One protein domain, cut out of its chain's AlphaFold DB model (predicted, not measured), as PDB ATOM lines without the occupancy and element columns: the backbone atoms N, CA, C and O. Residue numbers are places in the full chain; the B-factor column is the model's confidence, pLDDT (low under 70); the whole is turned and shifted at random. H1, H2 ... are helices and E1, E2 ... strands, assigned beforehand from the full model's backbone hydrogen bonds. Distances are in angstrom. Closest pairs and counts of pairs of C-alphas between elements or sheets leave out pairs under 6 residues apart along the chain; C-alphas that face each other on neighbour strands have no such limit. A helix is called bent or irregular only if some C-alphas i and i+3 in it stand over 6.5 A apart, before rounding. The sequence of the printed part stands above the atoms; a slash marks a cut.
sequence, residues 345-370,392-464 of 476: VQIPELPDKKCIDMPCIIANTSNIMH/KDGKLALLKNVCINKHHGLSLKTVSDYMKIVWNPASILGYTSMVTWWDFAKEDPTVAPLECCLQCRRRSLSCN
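AT A GLANCE: This is residues 345 to 370 and 392 to 464 of the 476 residues of an uncharacterized protein of Dacryopinax primogenitus (strain DJM 731) (UniProt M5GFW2). A small closed barrel of five strands, E1, E2, E3, E6 and E5, makes the core, with two long strands, E1 and E2, bending strongly as they wrap round it. H2 packs across the outside of its wall over E1 and E2, the short H1 sits outside near one end, and E4 is added beside E2, outside the ring. The printed part has 99 residues with two named helices and six named strands, in the order H1 E1 E2 E3 E4 H2 E5 E6; the class is mixed, helices and strands. Neighbours are antiparallel except E5 and E1, which are parallel. The whole is compact and rounded, with a radius of gyration of the C-alphas of 13.5 A and spans of 34 by 30 by 27 A.

HOW THE PARTS SIT: H1, residues 345 to 349, is on the barrel and outside it, over none of the strands, but only just: 2 of its C-alphas fall on E2, residues 395 to 405. Their closest C-alphas, those of Ile 347 and Ile 404, are 7.5 A apart. E1, residues 355 to 365, bends by 79 degrees at residue 359, and E2 by 84 degrees at residue 401. They are antiparallel neighbours, with N 360 and O 397 within hydrogen-bond range at 2.8 A. On the other side of E2 lie E3, residues 411 to 413, and E4, residues 420 to 423. E2 and E3 form a hairpin, with N 405 and O 411 at 2.8 A; E2 and E4 are antiparallel, with N 398 and O 422 at 2.8 A. H2, residues 431 to 441, is on the barrel and outside it, over E1 and E2, at a height over the sheet of 9.9 A. It runs slantwise to the strands, at 34 degrees to E1 on the local plane; the closest C-alphas of H2 and E2, those of Val 435 and Leu 396, are 7.1 A apart. E5, residues 453 to 457, and E6, residues 460 to 463, form a hairpin, with N 455 and O 462 at 3.0 A. E6 is antiparallel to E3, with N 412 and O 461 at 2.8 A, and E5 is parallel to E1, with N 454 and O 361 at 3.1 A. Every O i to N i+4 pair in H2 is within hydrogen-bond range; in H1 it is 0 of 1, with 1 of 2 O i to N i+3 pairs.

IN THESE COORDINATES: H1 begins at C-alpha 345 (-56.177, 35.214, -40.399) and is irregular, but only just: C-alphas 345 and 348 are 6.9 A apart. From first to last C-alpha E1 measures 22.3 A, E2 23.3 A, H2 15.2 A and E5 12.6 A. H2 begins at C-alpha 431 (-58.573, 50.529, -31.830), and E6 ends at C-alpha 463 (-46.387, 39.124, -41.533).

THE WHOLE: The C-alphas farthest apart, those of Asp 417 and Thr 446, are 37.9 A apart. Residues 371 to 391 are not printed, and C-alphas 370 and 392 are 19.0 A apart across this cut, which falls between E1 and E2. The link from H2 to E5, 11 residues, is long. The mean pLDDT of the printed part is 71.5; 38 residues are under 70, among them residues 363 to 370 and 445 to 464, and E5 and E6 each have a mean of 41.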
ATOM      1  N   VAL A 345     -55.932  36.655 -40.291       83.25
ATOM      2  CA  VAL A 345     -56.177  35.214 -40.399       83.25
ATOM      3  C   VAL A 345     -56.877  34.834 -41.708       83.25
ATOM      4  O   VAL A 345     -56.769  33.695 -42.140       83.25
ATOM      5  N   GLN A 346     -57.528  35.793 -42.376       87.31
ATOM      6  CA  GLN A 346     -58.223  35.593 -43.649       87.31
ATOM      7  C   GLN A 346     -57.288  35.736 -44.862       87.31
ATOM      8  O   GLN A 346     -57.570  35.193 -45.926       87.31
ATOM      9  N   ILE A 347     -56.155  36.443 -44.740       88.69
ATOM     10  CA  ILE A 347     -55.260  36.762 -45.873       88.69
ATOM     11  C   ILE A 347     -54.752  35.511 -46.618       88.69
ATOM     12  O   ILE A 347     -54.707  35.555 -47.853       88.69
ATOM     13  N   PRO A 348     -54.382  34.394 -45.952       89.44
ATOM     14  CA  PRO A 348     -53.954  33.184 -46.654       89.44
ATOM     15  C   PRO A 348     -55.000  32.649 -47.642       89.44
ATOM     16  O   PRO A 348     -54.625  32.159 -48.708       89.44
ATOM     17  N   GLU A 349     -56.289  32.800 -47.338       90.50
ATOM     18  CA  GLU A 349     -57.405  32.297 -48.149       90.50
ATOM     19  C   GLU A 349     -57.770  33.239 -49.306       90.50
ATOM     20  O   GLU A 349     -58.388  32.829 -50.288       90.50
ATOM     21  N   LEU A 350     -57.354  34.505 -49.235       89.12
ATOM     22  CA  LEU A 350     -57.703  35.502 -50.242       89.12
ATOM     23  C   LEU A 350     -56.882  35.356 -51.538       89.12
ATOM     24  O   LEU A 350     -55.714  34.952 -51.502       89.12
ATOM     25  N   PRO A 351     -57.442  35.710 -52.709       87.94
ATOM     26  CA  PRO A 351     -56.725  35.619 -53.980       87.94
ATOM     27  C   PRO A 351     -55.473  36.508 -54.034       87.94
ATOM     28  O   PRO A 351     -55.423  37.587 -53.439       87.94
ATOM     29  N   ASP A 352     -54.466  36.073 -54.798       87.69
ATOM     30  CA  ASP A 352     -53.276  36.886 -55.060       87.69
ATOM     31  C   ASP A 352     -53.651  38.214 -55.744       87.69
ATOM     32  O   ASP A 352     -54.619  38.289 -56.503       87.69
ATOM     33  N   LYS A 353     -52.884  39.277 -55.476       85.81
ATOM     34  CA  LYS A 353     -53.060  40.642 -56.014       85.81
ATOM     35  C   LYS A 353     -54.349  41.363 -55.602       85.81
ATOM     36  O   LYS A 353     -54.552  42.506 -56.021       85.81
ATOM     37  N   LYS A 354     -55.202  40.768 -54.762       85.94
ATOM     38  CA  LYS A 354     -56.383  41.459 -54.223       85.94
ATOM     39  C   LYS A 354     -55.990  42.566 -53.255       85.94
ATOM     40  O   LYS A 354     -55.022  42.436 -52.510       85.94
ATOM     41  N   CYS A 355     -56.739  43.666 -53.304       86.62
ATOM     42  CA  CYS A 355     -56.577  44.795 -52.396       86.62
ATOM     43  C   CYS A 355     -57.449  44.572 -51.162       86.62
ATOM     44  O   CYS A 355     -58.612  44.198 -51.296       86.62
ATOM     45  N   ILE A 356     -56.883  44.804 -49.984       89.12
ATOM     46  CA  ILE A 356     -57.584  44.733 -48.706       89.12
ATOM     47  C   ILE A 356     -57.334  46.008 -47.908       89.12
ATOM     48  O   ILE A 356     -56.327  46.697 -48.114       89.12
ATOM     49  N   ASP A 357     -58.231  46.282 -46.969       89.06
ATOM     50  CA  ASP A 357     -57.994  47.250 -45.910       89.06
ATOM     51  C   ASP A 357     -57.651  46.488 -44.634       89.06
ATOM     52  O   ASP A 357     -58.294  45.490 -44.317       89.06
ATOM     53  N   MET A 358     -56.622  46.911 -43.908       88.88
ATOM     54  CA  MET A 358     -56.142  46.147 -42.761       88.88
ATOM     55  C   MET A 358     -55.657  47.059 -41.633       88.88
ATOM     56  O   MET A 358     -54.751  47.872 -41.859       88.88
ATOM     57  N   PRO A 359     -56.211  46.934 -40.415       87.69
ATOM     58  CA  PRO A 359     -55.606  47.506 -39.229       87.69
ATOM     59  C   PRO A 359     -54.376  46.681 -38.857       87.69
ATOM     60  O   PRO A 359     -54.379  45.452 -38.907       87.69
ATOM     61  N   CYS A 360     -53.297  47.356 -38.500       85.00
ATOM     62  CA  CYS A 360     -52.046  46.693 -38.185       85.00
ATOM     63  C   CYS A 360     -51.230  47.491 -37.185       85.00
ATOM     64  O   CYS A 360     -51.254  48.723 -37.176       85.00
ATOM     65  N   ILE A 361     -50.456  46.774 -36.380       82.44
ATOM     66  CA  ILE A 361     -49.416  47.377 -35.565       82.44
ATOM     67  C   ILE A 361     -48.104  47.239 -36.321       82.44
ATOM     68  O   ILE A 361     -47.715  46.153 -36.764       82.44
ATOM     69  N   ILE A 362     -47.428  48.368 -36.499       80.50
ATOM     70  CA  ILE A 362     -46.111  48.392 -37.114       80.50
ATOM     71  C   ILE A 362     -45.103  47.931 -36.066       80.50
ATOM     72  O   ILE A 362     -44.773  48.669 -35.139       80.50
ATOM     73  N   ALA A 363     -44.621  46.705 -36.224       67.50
ATOM     74  CA  ALA A 363     -43.672  46.085 -35.319       67.50
ATOM     75  C   ALA A 363     -42.336  45.909 -36.037       67.50
ATOM     76  O   ALA A 363     -42.234  45.149 -36.997       67.50
ATOM     77  N   ASN A 364     -41.295  46.580 -35.547       64.56
ATOM     78  CA  ASN A 364     -39.941  46.504 -36.081       64.56
ATOM     79  C   ASN A 364     -39.844  47.025 -37.527       64.56
ATOM     80  O   ASN A 364     -39.950  46.298 -38.524       64.56
ATOM     81  N   THR A 365     -39.599  48.326 -37.652       58.72
ATOM     82  CA  THR A 365     -39.235  48.922 -38.941       58.72
ATOM     83  C   THR A 365     -37.770  48.632 -39.251       58.72
ATOM     84  O   THR A 365     -36.877  49.209 -38.634       58.72
ATOM     85  N   SER A 366     -37.493  47.766 -40.232       57.59
ATOM     86  CA  SER A 366     -36.118  47.642 -40.733       57.59
ATOM     87  C   SER A 366     -35.699  48.901 -41.502       57.59
ATOM     88  O   SER A 366     -36.542  49.644 -42.012       57.59
ATOM     89  N   ASN A 367     -34.386  49.141 -41.593       49.88
ATOM     90  CA  ASN A 367     -33.829  50.272 -42.337       49.88
ATOM     91  C   ASN A 367     -34.443  50.379 -43.743       49.88
ATOM     92  O   ASN A 367     -34.478  49.403 -44.498       49.88
ATOM     93  N   ILE A 368     -34.876  51.588 -44.117       54.47
ATOM     94  CA  ILE A 368     -35.346  51.887 -45.473       54.47
ATOM     95  C   ILE A 368     -34.175  51.668 -46.437       54.47
ATOM     96  O   ILE A 368     -33.285  52.504 -46.570       54.47
ATOM     97  N   MET A 369     -34.162  50.529 -47.127       40.62
ATOM     98  CA  MET A 369     -33.171  50.256 -48.163       40.62
ATOM     99  C   MET A 369     -33.668  50.776 -49.516       40.62
ATOM    100  O   MET A 369     -34.626  50.246 -50.087       40.62
ATOM    101  N   HIS A 370     -33.005  51.800 -50.058       43.12
ATOM    102  CA  HIS A 370     -33.315  52.352 -51.378       43.12
ATOM    103  C   HIS A 370     -32.985  51.343 -52.494       43.12
ATOM    104  O   HIS A 370     -31.833  51.168 -52.884       43.12
ATOM    105  N   LYS A 392     -42.691  54.708 -35.986       64.06
ATOM    106  CA  LYS A 392     -42.150  54.251 -34.701       64.06
ATOM    107  C   LYS A 392     -42.742  52.883 -34.412       64.06
ATOM    108  O   LYS A 392     -43.931  52.686 -34.670       64.06
ATOM    109  N   ASP A 393     -41.921  51.989 -33.878       65.88
ATOM    110  CA  ASP A 393     -42.376  50.682 -33.418       65.88
ATOM    111  C   ASP A 393     -43.559  50.842 -32.459       65.88
ATOM    112  O   ASP A 393     -43.578  51.732 -31.604       65.88
ATOM    113  N   GLY A 394     -44.570  50.001 -32.653       71.00
ATOM    114  CA  GLY A 394     -45.776  49.983 -31.843       71.00
ATOM    115  C   GLY A 394     -46.859  50.979 -32.224       71.00
ATOM    116  O   GLY A 394     -47.859  51.089 -31.521       71.00
ATOM    117  N   LYS A 395     -46.700  51.712 -33.329       80.25
ATOM    118  CA  LYS A 395     -47.793  52.542 -33.839       80.25
ATOM    119  C   LYS A 395     -48.830  51.702 -34.565       80.25
ATOM    120  O   LYS A 395     -48.489  50.898 -35.436       80.25
ATOM    121  N   LEU A 396     -50.095  51.982 -34.268       82.44
ATOM    122  CA  LEU A 396     -51.210  51.460 -35.034       82.44
ATOM    123  C   LEU A 396     -51.373  52.257 -36.332       82.44
ATOM    124  O   LEU A 396     -51.424  53.493 -36.342       82.44
ATOM    125  N   ALA A 397     -51.485  51.524 -37.428       85.56
ATOM    126  CA  ALA A 397     -51.792  52.037 -38.744       85.56
ATOM    127  C   ALA A 397     -52.990  51.290 -39.320       85.56
ATOM    128  O   ALA A 397     -53.103  50.073 -39.193       85.56
ATOM    129  N   LEU A 398     -53.851  52.018 -40.016       87.38
ATOM    130  CA  LEU A 398     -54.838  51.437 -40.905       87.38
ATOM    131  C   LEU A 398     -54.353  51.600 -42.334       87.38
ATOM    132  O   LEU A 398     -54.173  52.718 -42.828       87.38
ATOM    133  N   LEU A 399     -54.095  50.465 -42.968       88.50
ATOM    134  CA  LEU A 399     -53.646  50.398 -44.346       88.50
ATOM    135  C   LEU A 399     -54.880  50.296 -45.230       88.50
ATOM    136  O   LEU A 399     -55.620  49.323 -45.127       88.50
ATOM    137  N   LYS A 400     -55.084  51.283 -46.099       87.69
ATOM    138  CA  LYS A 400     -56.099  51.232 -47.149       87.69
ATOM    139  C   LYS A 400     -55.494  50.712 -48.443       87.69
ATOM    140  O   LYS A 400     -54.437  51.207 -48.849       87.69
ATOM    141  N   ASN A 401     -56.189  49.807 -49.130       85.94
ATOM    142  CA  ASN A 401     -55.814  49.293 -50.449       85.94
ATOM    143  C   ASN A 401     -54.398  48.684 -50.501       85.94
ATOM    144  O   ASN A 401     -53.628  48.944 -51.433       85.94
ATOM    145  N   VAL A 402     -54.029  47.882 -49.501       88.81
ATOM    146  CA  VAL A 402     -52.788  47.097 -49.552       88.81
ATOM    147  C   VAL A 402     -53.029  45.823 -50.359       88.81
ATOM    148  O   VAL A 402     -54.062  45.180 -50.197       88.81
ATOM    149  N   CYS A 403     -52.116  45.454 -51.262       88.81
ATOM    150  CA  CYS A 403     -52.320  44.270 -52.097       88.81
ATOM    151  C   CYS A 403     -51.668  43.039 -51.484       88.81
ATOM    152  O   CYS A 403     -50.515  43.087 -51.050       88.81
ATOM    153  N   ILE A 404     -52.366  41.916 -51.556       89.06
ATOM    154  CA  ILE A 404     -51.814  40.601 -51.259       89.06
ATOM    155  C   ILE A 404     -50.839  40.224 -52.375       89.06
ATOM    156  O   ILE A 404     -51.110  40.442 -53.555       89.06
ATOM    157  N   ASN A 405     -49.683  39.694 -52.004       88.31
ATOM    158  CA  ASN A 405     -48.680  39.204 -52.930       88.31
ATOM    159  C   ASN A 405     -48.170  37.852 -52.438       88.31
ATOM    160  O   ASN A 405     -47.510  37.789 -51.402       88.31
ATOM    161  N   LYS A 406     -48.466  36.802 -53.203       89.88
ATOM    162  CA  LYS A 406     -48.106  35.407 -52.926       89.88
ATOM    163  C   LYS A 406     -46.887  34.921 -53.721       89.88
ATOM    164  O   LYS A 406     -46.428  33.804 -53.505       89.88
ATOM    165  N   HIS A 407     -46.314  35.753 -54.599       85.75
ATOM    166  CA  HIS A 407     -45.231  35.363 -55.518       85.75
ATOM    167  C   HIS A 407     -43.957  34.850 -54.816       85.75
ATOM    168  O   HIS A 407     -43.212  34.052 -55.376       85.75
ATOM    169  N   HIS A 408     -43.682  35.309 -53.593       82.19
ATOM    170  CA  HIS A 408     -42.515  34.896 -52.801       82.19
ATOM    171  C   HIS A 408     -42.917  34.491 -51.377       82.19
ATOM    172  O   HIS A 408     -42.217  34.804 -50.415       82.19
ATOM    173  N   GLY A 409     -44.074  33.839 -51.245       87.88
ATOM    174  CA  GLY A 409     -44.747  33.629 -49.963       87.88
ATOM    175  C   GLY A 409     -45.749  34.740 -49.657       87.88
ATOM    176  O   GLY A 409     -45.909  35.673 -50.445       87.88
ATOM    177  N   LEU A 410     -46.450  34.625 -48.526       85.56
ATOM    178  CA  LEU A 410     -47.513  35.553 -48.150       85.56
ATOM    179  C   LEU A 410     -46.932  36.899 -47.707       85.56
ATOM    180  O   LEU A 410     -46.333  37.026 -46.642       85.56
ATOM    181  N   SER A 411     -47.124  37.917 -48.535       88.44
ATOM    182  CA  SER A 411     -46.678  39.275 -48.251       88.44
ATOM    183  C   SER A 411     -47.749  40.291 -48.613       88.44
ATOM    184  O   SER A 411     -48.628  40.043 -49.437       88.44
ATOM    185  N   LEU A 412     -47.656  41.460 -47.997       87.88
ATOM    186  CA  LEU A 412     -48.455  42.621 -48.330       87.88
ATOM    187  C   LEU A 412     -47.573  43.608 -49.084       87.88
ATOM    188  O   LEU A 412     -46.471  43.955 -48.658       87.88
ATOM    189  N   LYS A 413     -48.035  44.057 -50.240       84.69
ATOM    190  CA  LYS A 413     -47.297  44.968 -51.100       84.69
ATOM    191  C   LYS A 413     -48.049  46.282 -51.198       84.69
ATOM    192  O   LYS A 413     -49.253  46.329 -51.440       84.69
ATOM    193  N   THR A 414     -47.307  47.371 -51.062       75.25
ATOM    194  CA  THR A 414     -47.783  48.706 -51.408       75.25
ATOM    195  C   THR A 414     -47.657  48.838 -52.924       75.25
ATOM    196  O   THR A 414     -46.543  48.947 -53.442       75.25
ATOM    197  N   VAL A 415     -48.759  48.717 -53.662       63.00
ATOM    198  CA  VAL A 415     -48.706  48.635 -55.139       63.00
ATOM    199  C   VAL A 415     -49.298  49.855 -55.829       63.00
ATOM    200  O   VAL A 415     -49.466  49.827 -57.041       63.00
ATOM    201  N   SER A 416     -49.612  50.940 -55.118       57.94
ATOM    202  CA  SER A 416     -50.285  52.058 -55.774       57.94
ATOM    203  C   SER A 416     -50.013  53.430 -55.167       57.94
ATOM    204  O   SER A 416     -49.745  53.546 -53.971       57.94
ATOM    205  N   ASP A 417     -50.195  54.460 -55.998       61.78
ATOM    206  CA  ASP A 417     -50.314  55.876 -55.614       61.78
ATOM    207  C   ASP A 417     -51.547  56.148 -54.720       61.78
ATOM    208  O   ASP A 417     -51.761  57.260 -54.245       61.78
ATOM    209  N   TYR A 418     -52.372  55.123 -54.480       69.50
ATOM    210  CA  TYR A 418     -53.673  55.208 -53.816       69.50
ATOM    211  C   TYR A 418     -53.724  54.420 -52.506       69.50
ATOM    212  O   TYR A 418     -54.766  54.392 -51.846       69.50
ATOM    213  N   MET A 419     -52.617  53.776 -52.121       81.50
ATOM    214  CA  MET A 419     -52.480  53.248 -50.774       81.50
ATOM    215  C   MET A 419     -52.533  54.429 -49.807       81.50
ATOM    216  O   MET A 419     -51.790  55.404 -49.955       81.50
ATOM    217  N   LYS A 420     -53.406  54.345 -48.808       84.31
ATOM    218  CA  LYS A 420     -53.446  55.316 -47.715       84.31
ATOM    219  C   LYS A 420     -53.009  54.632 -46.439       84.31
ATOM    220  O   LYS A 420     -53.341  53.476 -46.195       84.31
ATOM    221  N   ILE A 421     -52.249  55.357 -45.635       85.81
ATOM    222  CA  ILE A 421     -51.893  54.938 -44.288       85.81
ATOM    223  C   ILE A 421     -52.510  55.964 -43.361       85.81
ATOM    224  O   ILE A 421     -52.102  57.127 -43.369       85.81
ATOM    225  N   VAL A 422     -53.502  55.537 -42.590       86.06
ATOM    226  CA  VAL A 422     -54.102  56.368 -41.551       86.06
ATOM    227  C   VAL A 422     -53.465  55.981 -40.227       86.06
ATOM    228  O   VAL A 422     -53.560  54.838 -39.785       86.06
ATOM    229  N   TRP A 423     -52.767  56.930 -39.614       85.50
ATOM    230  CA  TRP A 423     -52.077  56.728 -38.344       85.50
ATOM    231  C   TRP A 423     -52.992  57.053 -37.174       85.50
ATOM    232  O   TRP A 423     -53.699  58.057 -37.216       85.50
ATOM    233  N   ASN A 424     -52.925  56.237 -36.119       80.25
ATOM    234  CA  ASN A 424     -53.723  56.391 -34.898       80.25
ATOM    235  C   ASN A 424     -55.217  56.694 -35.149       80.25
ATOM    236  O   ASN A 424     -55.744  57.683 -34.634       80.25
ATOM    237  N   PRO A 425     -55.906  55.885 -35.968       76.00
ATOM    238  CA  PRO A 425     -57.301  56.121 -36.305       76.00
ATOM    239  C   PRO A 425     -58.195  55.784 -35.105       76.00
ATOM    240  O   PRO A 425     -58.690  54.668 -34.969       76.00
ATOM    241  N   ALA A 426     -58.410  56.771 -34.232       66.62
ATOM    242  CA  ALA A 426     -59.216  56.637 -33.015       66.62
ATOM    243  C   ALA A 426     -60.665  56.176 -33.278       66.62
ATOM    244  O   ALA A 426     -61.349  55.733 -32.361       66.62
ATOM    245  N   SER A 427     -61.130  56.278 -34.525       67.50
ATOM    246  CA  SER A 427     -62.475  55.918 -34.968       67.50
ATOM    247  C   SER A 427     -62.641  54.459 -35.414       67.50
ATOM    248  O   SER A 427     -63.749  54.087 -35.790       67.50
ATOM    249  N   ILE A 428     -61.595  53.619 -35.405       67.94
ATOM    250  CA  ILE A 428     -61.774  52.193 -35.728       67.94
ATOM    251  C   ILE A 428     -62.313  51.450 -34.513       67.94
ATOM    252  O   ILE A 428     -61.738  51.494 -33.423       67.94
ATOM    253  N   LEU A 429     -63.374  50.678 -34.728       64.81
ATOM    254  CA  LEU A 429     -63.854  49.705 -33.760       64.81
ATOM    255  C   LEU A 429     -62.737  48.704 -33.405       64.81
ATOM    256  O   LEU A 429     -62.196  48.032 -34.276       64.81
ATOM    257  N   GLY A 430     -62.381  48.615 -32.123       70.88
ATOM    258  CA  GLY A 430     -61.278  47.763 -31.655       70.88
ATOM    259  C   GLY A 430     -59.906  48.445 -31.613       70.88
ATOM    260  O   GLY A 430     -58.948  47.812 -31.177       70.88
ATOM    261  N   TYR A 431     -59.803  49.736 -31.970       75.56
ATOM    262  CA  TYR A 431     -58.573  50.529 -31.830       75.56
ATOM    263  C   TYR A 431     -57.962  50.403 -30.427       75.56
ATOM    264  O   TYR A 431     -56.798  50.032 -30.274       75.56
ATOM    265  N   THR A 432     -58.767  50.664 -29.392       77.62
ATOM    266  CA  THR A 432     -58.328  50.603 -27.991       77.62
ATOM    267  C   THR A 432     -57.881  49.198 -27.607       77.62
ATOM    268  O   THR A 432     -56.885  49.053 -26.902       77.62
ATOM    269  N   SER A 433     -58.569  48.167 -28.103       80.19
ATOM    270  CA  SER A 433     -58.215  46.769 -27.851       80.19
ATOM    271  C   SER A 433     -56.855  46.422 -28.455       80.19
ATOM    272  O   SER A 433     -56.013  45.895 -27.741       80.19
ATOM    273  N   MET A 434     -56.594  46.801 -29.713       76.31
ATOM    274  CA  MET A 434     -55.303  46.549 -30.369       76.31
ATOM    275  C   MET A 434     -54.148  47.299 -29.699       76.31
ATOM    276  O   MET A 434     -53.061  46.749 -29.544       76.31
ATOM    277  N   VAL A 435     -54.362  48.554 -29.285       80.38
ATOM    278  CA  VAL A 435     -53.329  49.333 -28.578       80.38
ATOM    279  C   VAL A 435     -53.034  48.724 -27.209       80.38
ATOM    280  O   VAL A 435     -51.873  48.506 -26.881       80.38
ATOM    281  N   THR A 436     -54.075  48.385 -26.445       82.12
ATOM    282  CA  THR A 436     -53.926  47.752 -25.124       82.12
ATOM    283  C   THR A 436     -53.238  46.394 -25.246       82.12
ATOM    284  O   THR A 436     -52.349  46.073 -24.461       82.12
ATOM    285  N   TRP A 437     -53.611  45.614 -26.262       81.25
ATOM    286  CA  TRP A 437     -52.967  44.349 -26.579       81.25
ATOM    287  C   TRP A 437     -51.481  44.533 -26.887       81.25
ATOM    288  O   TRP A 437     -50.648  43.837 -26.314       81.25
ATOM    289  N   TRP A 438     -51.133  45.492 -27.749       81.25
ATOM    290  CA  TRP A 438     -49.740  45.775 -28.086       81.25
ATOM    291  C   TRP A 438     -48.923  46.196 -26.867       81.25
ATOM    292  O   TRP A 438     -47.781  45.764 -26.697       81.25
ATOM    293  N   ASP A 439     -49.508  47.041 -26.019       82.38
ATOM    294  CA  ASP A 439     -48.874  47.499 -24.793       82.38
ATOM    295  C   ASP A 439     -48.572  46.340 -23.840       82.38
ATOM    296  O   ASP A 439     -47.540  46.370 -23.177       82.38
ATOM    297  N   PHE A 440     -49.400  45.296 -23.840       79.62
ATOM    298  CA  PHE A 440     -49.141  44.063 -23.104       79.62
ATOM    299  C   PHE A 440     -48.093  43.174 -23.804       79.62
ATOM    300  O   PHE A 440     -47.113  42.748 -23.194       79.62
ATOM    301  N   ALA A 441     -48.253  42.928 -25.106       72.00
ATOM    302  CA  ALA A 441     -47.404  42.021 -25.882       72.00
ATOM    303  C   ALA A 441     -45.946  42.500 -26.004       72.00
ATOM    304  O   ALA A 441     -45.031  41.684 -26.113       72.00
ATOM    305  N   LYS A 442     -45.702  43.818 -25.977       74.38
ATOM    306  CA  LYS A 442     -44.338  44.373 -25.978       74.38
ATOM    307  C   LYS A 442     -43.605  44.147 -24.648       74.38
ATOM    308  O   LYS A 442     -42.376  44.173 -24.639       74.38
ATOM    309  N   GLU A 443     -44.340  43.994 -23.543       76.69
ATOM    310  CA  GLU A 443     -43.787  43.773 -22.201       76.69
ATOM    311  C   GLU A 443     -43.551  42.283 -21.936       76.69
ATOM    312  O   GLU A 443     -42.541  41.926 -21.331       76.69
ATOM    313  N   ASP A 444     -44.423  41.418 -22.464       71.94
ATOM    314  CA  ASP A 444     -44.268  39.967 -22.414       71.94
ATOM    315  C   ASP A 444     -44.495  39.318 -23.797       71.94
ATOM    316  O   ASP A 444     -45.630  38.996 -24.169       71.94
ATOM    317  N   PRO A 445     -43.412  39.062 -24.562       63.25
ATOM    318  CA  PRO A 445     -43.492  38.429 -25.878       63.25
ATOM    319  C   PRO A 445     -44.072  37.009 -25.848       63.25
ATOM    320  O   PRO A 445     -44.447  36.486 -26.896       63.25
ATOM    321  N   THR A 446     -44.114  36.360 -24.677       60.09
ATOM    322  CA  THR A 446     -44.594  34.977 -24.536       60.09
ATOM    323  C   THR A 446     -46.116  34.875 -24.489       60.09
ATOM    324  O   THR A 446     -46.660  33.796 -24.709       60.09
ATOM    325  N   VAL A 447     -46.810  35.997 -24.273       54.31
ATOM    326  CA  VAL A 447     -48.275  36.047 -24.165       54.31
ATOM    327  C   VAL A 447     -48.939  36.479 -25.474       54.31
ATOM    328  O   VAL A 447     -50.160  36.570 -25.533       54.31
ATOM    329  N   ALA A 448     -48.178  36.722 -26.546       47.31
ATOM    330  CA  ALA A 448     -48.722  37.168 -27.827       47.31
ATOM    331  C   ALA A 448     -49.673  36.112 -28.447       47.31
ATOM    332  O   ALA A 448     -49.205  35.093 -28.962       47.31
ATOM    333  N   PRO A 449     -51.005  36.328 -28.462       45.34
ATOM    334  CA  PRO A 449     -51.925  35.588 -29.310       45.34
ATOM    335  C   PRO A 449     -51.822  36.123 -30.755       45.34
ATOM    336  O   PRO A 449     -51.174  37.134 -31.012       45.34
ATOM    337  N   LEU A 450     -52.492  35.441 -31.686       46.09
ATOM    338  CA  LEU A 450     -52.504  35.560 -33.160       46.09
ATOM    339  C   LEU A 450     -52.730  36.952 -33.833       46.09
ATOM    340  O   LEU A 450     -53.037  36.996 -35.026       46.09
ATOM    341  N   GLU A 451     -52.575  38.093 -33.158       44.59
ATOM    342  CA  GLU A 451     -52.739  39.431 -33.757       44.59
ATOM    343  C   GLU A 451     -51.412  39.973 -34.349       44.59
ATOM    344  O   GLU A 451     -50.341  39.837 -33.756       44.59
ATOM    345  N   CYS A 452     -51.428  40.520 -35.581       49.00
ATOM    346  CA  CYS A 452     -50.183  40.687 -36.359       49.00
ATOM    347  C   CYS A 452     -49.290  41.855 -35.927       49.00
ATOM    348  O   CYS A 452     -49.682  43.024 -35.934       49.00
ATOM    349  N   CYS A 453     -48.016  41.505 -35.782       44.62
ATOM    350  CA  CYS A 453     -46.851  42.366 -35.911       44.62
ATOM    351  C   CYS A 453     -46.400  42.423 -37.385       44.62
ATOM    352  O   CYS A 453     -45.859  41.439 -37.898       44.62
ATOM    353  N   LEU A 454     -46.578  43.549 -38.088       47.97
ATOM    354  CA  LEU A 454     -46.026  43.688 -39.446       47.97
ATOM    355  C   LEU A 454     -44.550  44.069 -39.402       47.97
ATOM    356  O   LEU A 454     -44.226  45.192 -39.016       47.97
ATOM    357  N   GLN A 455     -43.682  43.190 -39.912       41.03
ATOM    358  CA  GLN A 455     -42.273  43.509 -40.121       41.03
ATOM    359  C   GLN A 455     -42.076  44.130 -41.509       41.03
ATOM    360  O   GLN A 455     -42.409  43.551 -42.548       41.03
ATOM    361  N   CYS A 456     -41.514  45.333 -41.543       38.22
ATOM    362  CA  CYS A 456     -41.294  46.073 -42.784       38.22
ATOM    363  C   CYS A 456     -39.970  45.619 -43.425       38.22
ATOM    364  O   CYS A 456     -38.916  45.890 -42.852       38.22
ATOM    365  N   ARG A 457     -39.973  44.955 -44.597       34.84
ATOM    366  CA  ARG A 457     -38.753  44.574 -45.352       34.84
ATOM    367  C   ARG A 457     -38.905  44.863 -46.852       34.84
ATOM    368  O   ARG A 457     -39.708  44.254 -47.539       34.84
ATOM    369  N   ARG A 458     -38.063  45.759 -47.387       37.31
ATOM    370  CA  ARG A 458     -37.809  46.005 -48.830       37.31
ATOM    371  C   ARG A 458     -39.068  46.039 -49.732       37.31
ATOM    372  O   ARG A 458     -39.357  45.071 -50.418       37.31
ATOM    373  N   ARG A 459     -39.782  47.177 -49.809       35.88
ATOM    374  CA  ARG A 459     -41.001  47.369 -50.651       35.88
ATOM    375  C   ARG A 459     -42.129  46.337 -50.419       35.88
ATOM    376  O   ARG A 459     -43.083  46.294 -51.194       35.88
ATOM    377  N   SER A 460     -42.026  45.539 -49.361       38.19
ATOM    378  CA  SER A 460     -43.012  44.567 -48.908       38.19
ATOM    379  C   SER A 460     -43.149  44.649 -47.390       38.19
ATOM    380  O   SER A 460     -42.195  44.920 -46.661       38.19
ATOM    381  N   LEU A 461     -44.365  44.447 -46.918       45.53
ATOM    382  CA  LEU A 461     -44.684  44.178 -45.531       45.53
ATOM    383  C   LEU A 461     -44.809  42.654 -45.421       45.53
ATOM    384  O   LEU A 461     -45.554  42.038 -46.183       45.53
ATOM    385  N   SER A 462     -44.048  42.034 -44.528       39.16
ATOM    386  CA  SER A 462     -44.146  40.599 -44.250       39.16
ATOM    387  C   SER A 462     -44.798  40.409 -42.883       39.16
ATOM    388  O   SER A 462     -44.305  40.967 -41.901       39.16
ATOM    389  N   CYS A 463     -45.886  39.638 -42.811       39.69
ATOM    390  CA  CYS A 463     -46.387  39.124 -41.533       39.69
ATOM    391  C   CYS A 463     -45.666  37.804 -41.246       39.69
ATOM    392  O   CYS A 463     -45.662  36.904 -42.085       39.69
ATOM    393  N   ASN A 464     -45.059  37.696 -40.067       37.50
ATOM    394  CA  ASN A 464     -44.541  36.426 -39.571       37.50
ATOM    395  C   ASN A 464     -45.708  35.696 -38.901       37.50
ATOM    396  O   ASN A 464     -46.030  35.979 -37.751       37.50
TER     397      ASN A 464